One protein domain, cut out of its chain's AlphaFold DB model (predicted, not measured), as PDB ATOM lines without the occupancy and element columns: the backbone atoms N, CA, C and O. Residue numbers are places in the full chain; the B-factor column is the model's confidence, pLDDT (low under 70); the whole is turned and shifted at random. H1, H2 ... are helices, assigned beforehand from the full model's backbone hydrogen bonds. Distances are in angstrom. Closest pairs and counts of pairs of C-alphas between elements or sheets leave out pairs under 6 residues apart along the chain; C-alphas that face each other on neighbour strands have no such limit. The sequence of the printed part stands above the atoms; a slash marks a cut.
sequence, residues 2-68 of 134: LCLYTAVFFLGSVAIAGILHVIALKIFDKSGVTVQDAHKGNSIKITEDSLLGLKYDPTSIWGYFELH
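What this domain is: This is residues 2 to 68 of the 134 residues of an uncharacterized protein of Gossypium barbadense (UniProt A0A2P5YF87). This domain has little regular structure: four short helices are strung on loops in a loose body, where H3 packs on H2 and the chain folds back to bring H4 near H1 and H2. Residues 2 to 8 and 59 to 68 stick out as tails. Of 67 printed residues, under half are in named elements, H1 to H4 in chain order, all helix. The whole is loose, radius of gyration of the C-alphas 14.1 A, spanning 40 by 32 by 25 A.

How they stand to each other: H1, residues 11 to 16, and H4, residues 48 to 53, are close but not clearly touching, closest C-alphas Ala 15 and Leu 51, 6.2 A, at a steep tilt of 53 degrees, the same way. H2, residues 22 to 26, touches H3, residues 35 to 40, closest C-alphas Leu 25 and Val 35, 5.0 A. H1 and H3 are apart. Every O i to N i+4 pair is within hydrogen-bond range in H1, H3 and H4; H2 has 0 of 1, but 2 of 2 O i to N i+3 pairs.

Where its parts are: H1 begins at C-alpha 11 (32.413, 23.598, 49.770); H3 is 9.1 A long; H4 ends at C-alpha 53 (27.526, 32.695, 39.104).

The domain as a whole: The printed part has no cut and no long link; pLDDT is under 70 in residues 2 to 9 and 41 to 44.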
ATOM      1  N   LEU A   2      32.599  -0.528  49.388       30.78
ATOM      2  CA  LEU A   2      33.558   0.561  49.171       30.78
ATOM      3  C   LEU A   2      33.405   1.683  50.206       30.78
ATOM      4  O   LEU A   2      32.299   2.111  50.524       30.78
ATOM      5  N   CYS A   3      34.557   2.146  50.680       28.38
ATOM      6  CA  CYS A   3      34.767   3.272  51.574       28.38
ATOM      7  C   CYS A   3      34.201   4.572  50.966       28.38
ATOM      8  O   CYS A   3      34.758   5.101  50.010       28.38
ATOM      9  N   LEU A   4      33.092   5.071  51.516       31.25
ATOM     10  CA  LEU A   4      32.469   6.363  51.180       31.25
ATOM     11  C   LEU A   4      32.703   7.426  52.282       31.25
ATOM     12  O   LEU A   4      32.037   8.453  52.304       31.25
ATOM     13  N   TYR A   5      33.645   7.196  53.207       34.38
ATOM     14  CA  TYR A   5      33.748   7.921  54.487       34.38
ATOM     15  C   TYR A   5      34.828   9.016  54.578       34.38
ATOM     16  O   TYR A   5      35.283   9.338  55.669       34.38
ATOM     17  N   THR A   6      35.248   9.637  53.478       39.72
ATOM     18  CA  THR A   6      36.192  10.774  53.552       39.72
ATOM     19  C   THR A   6      35.752  11.922  52.663       39.72
ATOM     20  O   THR A   6      36.377  12.257  51.665       39.72
ATOM     21  N   ALA A   7      34.649  12.556  53.036       44.22
ATOM     22  CA  ALA A   7      34.247  13.793  52.397       44.22
ATOM     23  C   ALA A   7      34.752  14.982  53.229       44.22
ATOM     24  O   ALA A   7      34.031  15.561  54.039       44.22
ATOM     25  N   VAL A   8      36.035  15.315  53.063       48.44
ATOM     26  CA  VAL A   8      36.552  16.627  53.472       48.44
ATOM     27  C   VAL A   8      35.965  17.634  52.490       48.44
ATOM     28  O   VAL A   8      36.353  17.696  51.324       48.44
ATOM     29  N   PHE A   9      34.941  18.353  52.932       62.38
ATOM     30  CA  PHE A   9      34.130  19.177  52.050       62.38
ATOM     31  C   PHE A   9      34.686  20.600  51.958       62.38
ATOM     32  O   PHE A   9      34.356  21.484  52.742       62.38
ATOM     33  N   PHE A  10      35.497  20.831  50.928       79.69
ATOM     34  CA  PHE A  10      35.943  22.147  50.467       79.69
ATOM     35  C   PHE A  10      34.804  22.939  49.781       79.69
ATOM     36  O   PHE A  10      34.952  23.399  48.652       79.69
ATOM     37  N   LEU A  11      33.631  23.072  50.419       84.75
ATOM     38  CA  LEU A  11      32.413  23.598  49.770       84.75
ATOM     39  C   LEU A  11      32.631  24.963  49.108       84.75
ATOM     40  O   LEU A  11      32.209  25.158  47.973       84.75
ATOM     41  N   GLY A  12      33.319  25.882  49.792       84.69
ATOM     42  CA  GLY A  12      33.570  27.231  49.286       84.69
ATOM     43  C   GLY A  12      34.482  27.257  48.058       84.69
ATOM     44  O   GLY A  12      34.109  27.808  47.025       84.69
ATOM     45  N   SER A  13      35.660  26.634  48.131       87.69
ATOM     46  CA  SER A  13      36.611  26.640  47.011       87.69
ATOM     47  C   SER A  13      36.116  25.812  45.827       87.69
ATOM     48  O   SER A  13      36.303  26.218  44.683       87.69
ATOM     49  N   VAL A  14      35.401  24.710  46.068       87.69
ATOM     50  CA  VAL A  14      34.777  23.900  45.010       87.69
ATOM     51  C   VAL A  14      33.604  24.651  44.355       87.69
ATOM     52  O   VAL A  14      33.401  24.518  43.146       87.69
ATOM     53  N   ALA A  15      32.862  25.480  45.105       87.81
ATOM     54  CA  ALA A  15      31.829  26.359  44.548       87.81
ATOM     55  C   ALA A  15      32.433  27.453  43.661       87.81
ATOM     56  O   ALA A  15      32.015  27.603  42.516       87.81
ATOM     57  N   ILE A  16      33.455  28.164  44.148       88.50
ATOM     58  CA  ILE A  16      34.118  29.227  43.377       88.50
ATOM     59  C   ILE A  16      34.848  28.639  42.162       88.50
ATOM     60  O   ILE A  16      34.864  29.252  41.103       88.50
ATOM     61  N   ALA A  17      35.376  27.416  42.239       88.25
ATOM     62  CA  ALA A  17      35.924  26.710  41.077       88.25
ATOM     63  C   ALA A  17      34.861  26.255  40.054       88.25
ATOM     64  O   ALA A  17      35.215  25.824  38.956       88.25
ATOM     65  N   GLY A  18      33.569  26.339  40.387       86.81
ATOM     66  CA  GLY A  18      32.472  25.878  39.534       86.81
ATOM     67  C   GLY A  18      32.373  24.353  39.422       86.81
ATOM     68  O   GLY A  18      31.862  23.848  38.426       86.81
ATOM     69  N   ILE A  19      32.891  23.619  40.411       88.88
ATOM     70  CA  ILE A  19      32.931  22.145  40.439       88.88
ATOM     71  C   ILE A  19      31.854  21.582  41.389       88.88
ATOM     72  O   ILE A  19      31.543  20.390  41.354       88.88
ATOM     73  N   LEU A  20      31.257  22.419  42.249       86.00
ATOM     74  CA  LEU A  20      30.347  21.956  43.299       86.00
ATOM     75  C   LEU A  20      29.042  21.420  42.708       86.00
ATOM     76  O   LEU A  20      28.214  22.171  42.201       86.00
ATOM     77  N   HIS A  21      28.835  20.111  42.837       84.19
ATOM     78  CA  HIS A  21      27.614  19.466  42.376       84.19
ATOM     79  C   HIS A  21      26.441  19.750  43.327       84.19
ATOM     80  O   HIS A  21      26.576  19.613  44.543       84.19
ATOM     81  N   VAL A  22      25.250  20.035  42.785       82.75
ATOM     82  CA  VAL A  22      24.029  20.365  43.557       82.75
ATOM     83  C   VAL A  22      23.611  19.291  44.569       82.75
ATOM     84  O   VAL A  22      22.935  19.582  45.552       82.75
ATOM     85  N   ILE A  23      24.042  18.043  44.369       83.88
ATOM     86  CA  ILE A  23      23.805  16.938  45.314       83.88
ATOM     87  C   ILE A  23      24.492  17.202  46.664       83.88
ATOM     88  O   ILE A  23      23.946  16.813  47.694       83.88
ATOM     89  N   ALA A  24      25.625  17.912  46.687       84.12
ATOM     90  CA  ALA A  24      26.334  18.246  47.922       84.12
ATOM     91  C   ALA A  24      25.494  19.122  48.872       84.12
ATOM     92  O   ALA A  24      25.664  19.050  50.085       84.12
ATOM     93  N   LEU A  25      24.531  19.889  48.344       83.00
ATOM     94  CA  LEU A  25      23.628  20.714  49.155       83.00
ATOM     95  C   LEU A  25      22.635  19.891  49.988       83.00
ATOM     96  O   LEU A  25      22.096  20.397  50.970       83.00
ATOM     97  N   LYS A  26      22.395  18.632  49.598       85.62
ATOM     98  CA  LYS A  26      21.476  17.704  50.276       85.62
ATOM     99  C   LYS A  26      22.151  16.902  51.389       85.62
ATOM    100  O   LYS A  26      21.482  16.123  52.060       85.62
ATOM    101  N   ILE A  27      23.462  17.055  51.559       86.50
ATOM    102  CA  ILE A  27      24.201  16.430  52.655       86.50
ATOM    103  C   ILE A  27      23.745  17.079  53.955       86.50
ATOM    104  O   ILE A  27      23.533  18.291  53.995       86.50
ATOM    105  N   PHE A  28      23.565  16.264  54.989       86.06
ATOM    106  CA  PHE A  28      23.032  16.682  56.276       86.06
ATOM    107  C   PHE A  28      23.979  16.329  57.418       86.06
ATOM    108  O   PHE A  28      24.769  15.387  57.326       86.06
ATOM    109  N   ASP A  29      23.909  17.119  58.482       85.25
ATOM    110  CA  ASP A  29      24.653  16.888  59.715       85.25
ATOM    111  C   ASP A  29      23.992  15.813  60.604       85.25
ATOM    112  O   ASP A  29      22.947  15.247  60.278       85.25
ATOM    113  N   LYS A  30      24.588  15.530  61.771       88.19
ATOM    114  CA  LYS A  30      24.024  14.578  62.750       88.19
ATOM    115  C   LYS A  30      22.633  14.989  63.267       88.19
ATOM    116  O   LYS A  30      21.906  14.139  63.774       88.19
ATOM    117  N   SER A  31      22.262  16.262  63.146       88.56
ATOM    118  CA  SER A  31      20.958  16.807  63.531       88.56
ATOM    119  C   SER A  31      19.937  16.783  62.385       88.56
ATOM    120  O   SER A  31      18.790  17.178  62.588       88.56
ATOM    121  N   GLY A  32      20.319  16.293  61.201       87.00
ATOM    122  CA  GLY A  32      19.460  16.221  60.019       87.00
ATOM    123  C   GLY A  32      19.321  17.545  59.266       87.00
ATOM    124  O   GLY A  32      18.495  17.635  58.358       87.00
ATOM    125  N   VAL A  33      20.109  18.568  59.607       87.62
ATOM    126  CA  VAL A  33      20.104  19.862  58.917       87.62
ATOM    127  C   VAL A  33      20.954  19.753  57.660       87.62
ATOM    128  O   VAL A  33      22.128  19.388  57.727       87.62
ATOM    129  N   THR A  34      20.376  20.069  56.499       87.94
ATOM    130  CA  THR A  34      21.122  20.048  55.237       87.94
ATOM    131  C   THR A  34      22.033  21.268  55.092       87.94
ATOM    132  O   THR A  34      21.753  22.336  55.641       87.94
ATOM    133  N   VAL A  35      23.089  21.160  54.279       84.50
ATOM    134  CA  VAL A  35      23.939  22.309  53.895       84.50
ATOM    135  C   VAL A  35      23.096  23.451  53.309       84.50
ATOM    136  O   VAL A  35      23.367  24.627  53.572       84.50
ATOM    137  N   GLN A  36      22.055  23.112  52.539       84.69
ATOM    138  CA  GLN A  36      21.113  24.085  51.991       84.69
ATOM    139  C   GLN A  36      20.300  24.784  53.085       84.69
ATOM    140  O   GLN A  36      20.129  26.002  53.036       84.69
ATOM    141  N   ASP A  37      19.795  24.033  54.063       85.56
ATOM    142  CA  ASP A  37      18.990  24.576  55.159       85.56
ATOM    143  C   ASP A  37      19.820  25.455  56.093       85.56
ATOM    144  O   ASP A  37      19.362  26.533  56.474       85.56
ATOM    145  N   ALA A  38      21.069  25.068  56.364       85.06
ATOM    146  CA  ALA A  38      22.006  25.865  57.150       85.06
ATOM    147  C   ALA A  38      22.233  27.266  56.546       85.06
ATOM    148  O   ALA A  38      22.332  28.252  57.274       85.06
ATOM    149  N   HIS A  39      22.230  27.392  55.215       79.00
ATOM    150  CA  HIS A  39      22.405  28.685  54.542       79.00
ATOM    151  C   HIS A  39      21.132  29.536  54.462       79.00
ATOM    152  O   HIS A  39      21.231  30.763  54.348       79.00
ATOM    153  N   LYS A  40      19.937  28.937  54.592       80.00
ATOM    154  CA  LYS A  40      18.668  29.693  54.625       80.00
ATOM    155  C   LYS A  40      18.612  30.659  55.812       80.00
ATOM    156  O   LYS A  40      18.076  31.754  55.664       80.00
ATOM    157  N   GLY A  41      19.205  30.288  56.951       66.94
ATOM    158  CA  GLY A  41      19.297  31.146  58.140       66.94
ATOM    159  C   GLY A  41      20.153  32.402  57.937       66.94
ATOM    160  O   GLY A  41      19.909  33.421  58.579       66.94
ATOM    161  N   ASN A  42      21.089  32.372  56.982       65.56
ATOM    162  CA  ASN A  42      22.053  33.449  56.740       65.56
ATOM    163  C   ASN A  42      21.656  34.384  55.584       65.56
ATOM    164  O   ASN A  42      22.480  35.162  55.112       65.56
ATOM    165  N   SER A  43      20.402  34.333  55.115       60.19
ATOM    166  CA  SER A  43      19.901  35.113  53.963       60.19
ATOM    167  C   SER A  43      20.615  34.839  52.629       60.19
ATOM    168  O   SER A  43      20.437  35.585  51.666       60.19
ATOM    169  N   ILE A  44      21.383  33.752  52.530       67.88
ATOM    170  CA  ILE A  44      22.041  33.330  51.290       67.88
ATOM    171  C   ILE A  44      21.189  32.224  50.673       67.88
ATOM    172  O   ILE A  44      21.212  31.071  51.104       67.88
ATOM    173  N   LYS A  45      20.402  32.571  49.651       70.62
ATOM    174  CA  LYS A  45      19.608  31.584  48.914       70.62
ATOM    175  C   LYS A  45      20.509  30.854  47.917       70.62
ATOM    176  O   LYS A  45      20.683  31.316  46.795       70.62
ATOM    177  N   ILE A  46      21.063  29.713  48.327       75.75
ATOM    178  CA  ILE A  46      21.864  28.863  47.438       75.75
ATOM    179  C   ILE A  46      20.933  28.125  46.465       75.75
ATOM    180  O   ILE A  46      20.212  27.196  46.843       75.75
ATOM    181  N   THR A  47      20.938  28.573  45.212       78.94
ATOM    182  CA  THR A  47      20.334  27.925  44.037       78.94
ATOM    183  C   THR A  47      21.424  27.460  43.072       78.94
ATOM    184  O   THR A  47      22.565  27.915  43.149       78.94
ATOM    185  N   GLU A  48      21.082  26.579  42.134       77.44
ATOM    186  CA  GLU A  48      22.003  26.155  41.070       77.44
ATOM    187  C   GLU A  48      22.542  27.353  40.271       77.44
ATOM    188  O   GLU A  48      23.752  27.494  40.115       77.44
ATOM    189  N   ASP A  49      21.670  28.297  39.908       81.19
ATOM    190  CA  ASP A  49      22.065  29.534  39.220       81.19
ATOM    191  C   ASP A  49      23.054  30.379  40.038       81.19
ATOM    192  O   ASP A  49      24.004  30.942  39.493       81.19
ATOM    193  N   SER A  50      22.869  30.446  41.363       82.62
ATOM    194  CA  SER A  50      23.789  31.176  42.244       82.62
ATOM    195  C   SER A  50      25.170  30.519  42.319       82.62
ATOM    196  O   SER A  50      26.171  31.223  42.422       82.62
ATOM    197  N   LEU A  51      25.238  29.184  42.220       82.81
ATOM    198  CA  LEU A  51      26.501  28.443  42.192       82.81
ATOM    199  C   LEU A  51      27.231  28.633  40.863       82.81
ATOM    200  O   LEU A  51      28.446  28.816  40.857       82.81
ATOM    201  N   LEU A  52      26.502  28.651  39.746       82.50
ATOM    202  CA  LEU A  52      27.085  28.932  38.433       82.50
ATOM    203  C   LEU A  52      27.684  30.342  38.372       82.50
ATOM    204  O   LEU A  52      28.757  30.526  37.798       82.50
ATOM    205  N   GLY A  53      27.034  31.319  39.012       85.12
ATOM    206  CA  GLY A  53      27.526  32.695  39.104       85.12
ATOM    207  C   GLY A  53      28.753  32.892  40.004       85.12
ATOM    208  O   GLY A  53      29.416  33.918  39.890       85.12
ATOM    209  N   LEU A  54      29.079  31.936  40.882       87.12
ATOM    210  CA  LEU A  54      30.262  32.005  41.755       87.12
ATOM    211  C   LEU A  54      31.562  31.605  41.047       87.12
ATOM    212  O   LEU A  54      32.641  31.849  41.589       87.12
ATOM    213  N   LYS A  55      31.468  30.981  39.869       92.00
ATOM    214  CA  LYS A  55      32.625  30.468  39.141       92.00
ATOM    215  C   LYS A  55      33.604  31.595  38.795       92.00
ATOM    216  O   LYS A  55      33.246  32.516  38.064       92.00
ATOM    217  N   TYR A  56      34.850  31.498  39.258       87.81
ATOM    218  CA  TYR A  56      35.896  32.448  38.869       87.81
ATOM    219  C   TYR A  56      36.335  32.239  37.411       87.81
ATOM    220  O   TYR A  56      36.300  31.126  36.882       87.81
ATOM    221  N   ASP A  57      36.794  33.313  36.769       89.06
ATOM    222  CA  ASP A  57      37.473  33.249  35.475       89.06
ATOM    223  C   ASP A  57      38.963  32.928  35.700       89.06
ATOM    224  O   ASP A  57      39.665  33.745  36.306       89.06
ATOM    225  N   PRO A  58      39.486  31.786  35.214       86.56
ATOM    226  CA  PRO A  58      40.890  31.422  35.384       86.56
ATOM    227  C   PRO A  58      41.883  32.439  34.825       86.56
ATOM    228  O   PRO A  58      43.000  32.523  35.323       86.56
ATOM    229  N   THR A  59      41.491  33.236  33.831       91.12
ATOM    230  CA  THR A  59      42.363  34.274  33.259       91.12
ATOM    231  C   THR A  59      42.457  35.525  34.139       91.12
ATOM    232  O   THR A  59      43.396  36.310  34.007       91.12
ATOM    233  N   SER A  60      41.519  35.688  35.078       88.69
ATOM    234  CA  SER A  60      41.467  36.812  36.020       88.69
ATOM    235  C   SER A  60      42.334  36.614  37.270       88.69
ATOM    236  O   SER A  60      42.604  37.580  37.982       88.69
ATOM    237  N   ILE A  61      42.798  35.386  37.542       87.50
ATOM    238  CA  ILE A  61      43.563  35.040  38.746       87.50
ATOM    239  C   ILE A  61      44.988  34.654  38.357       87.50
ATOM    240  O   ILE A  61      45.211  33.707  37.614       87.50
ATOM    241  N   TRP A  62      45.972  35.375  38.897       89.56
ATOM    242  CA  TRP A  62      47.391  35.110  38.626       89.56
ATOM    243  C   TRP A  62      48.009  34.096  39.592       89.56
ATOM    244  O   TRP A  62      49.030  33.486  39.286       89.56
ATOM    245  N   GLY A  63      47.401  33.910  40.763       84.31
ATOM    246  CA  GLY A  63      47.855  32.960  41.767       84.31
ATOM    247  C   GLY A  63      46.980  32.978  43.014       84.31
ATOM    248  O   GLY A  63      46.231  33.926  43.251       84.31
ATOM    249  N   TYR A  64      47.094  31.921  43.810       86.50
ATOM    250  CA  TYR A  64      46.438  31.770  45.104       86.50
ATOM    251  C   TYR A  64      47.499  31.401  46.137       86.50
ATOM    252  O   TYR A  64      48.264  30.460  45.931       86.50
ATOM    253  N   PHE A  65      47.550  32.154  47.231       90.19
ATOM    254  CA  PHE A  65      48.437  31.892  48.355       90.19
ATOM    255  C   PHE A  65      47.584  31.727  49.603       90.19
ATOM    256  O   PHE A  65      46.817  32.623  49.955       90.19
ATOM    257  N   GLU A  66      47.746  30.598  50.277       87.75
ATOM    258  CA  GLU A  66      47.110  30.327  51.555       87.75
ATOM    259  C   GLU A  66      48.191  30.194  52.614       87.75
ATOM    260  O   GLU A  66      49.086  29.357  52.511       87.75
ATOM    261  N   LEU A  67      48.120  31.060  53.621       87.88
ATOM    262  CA  LEU A  67      48.947  30.936  54.805       87.88
ATOM    263  C   LEU A  67      48.160  30.145  55.843       87.88
ATOM    264  O   LEU A  67      47.096  30.583  56.283       87.88
ATOM    265  N   HIS A  68      48.700  29.003  56.248       85.81
ATOM    266  CA  HIS A  68      48.079  28.123  57.227       85.81
ATOM    267  C   HIS A  68      49.100  27.686  58.276       85.81
ATOM    268  O   HIS A  68      50.303  27.691  58.021       85.81
TER     269      HIS A  68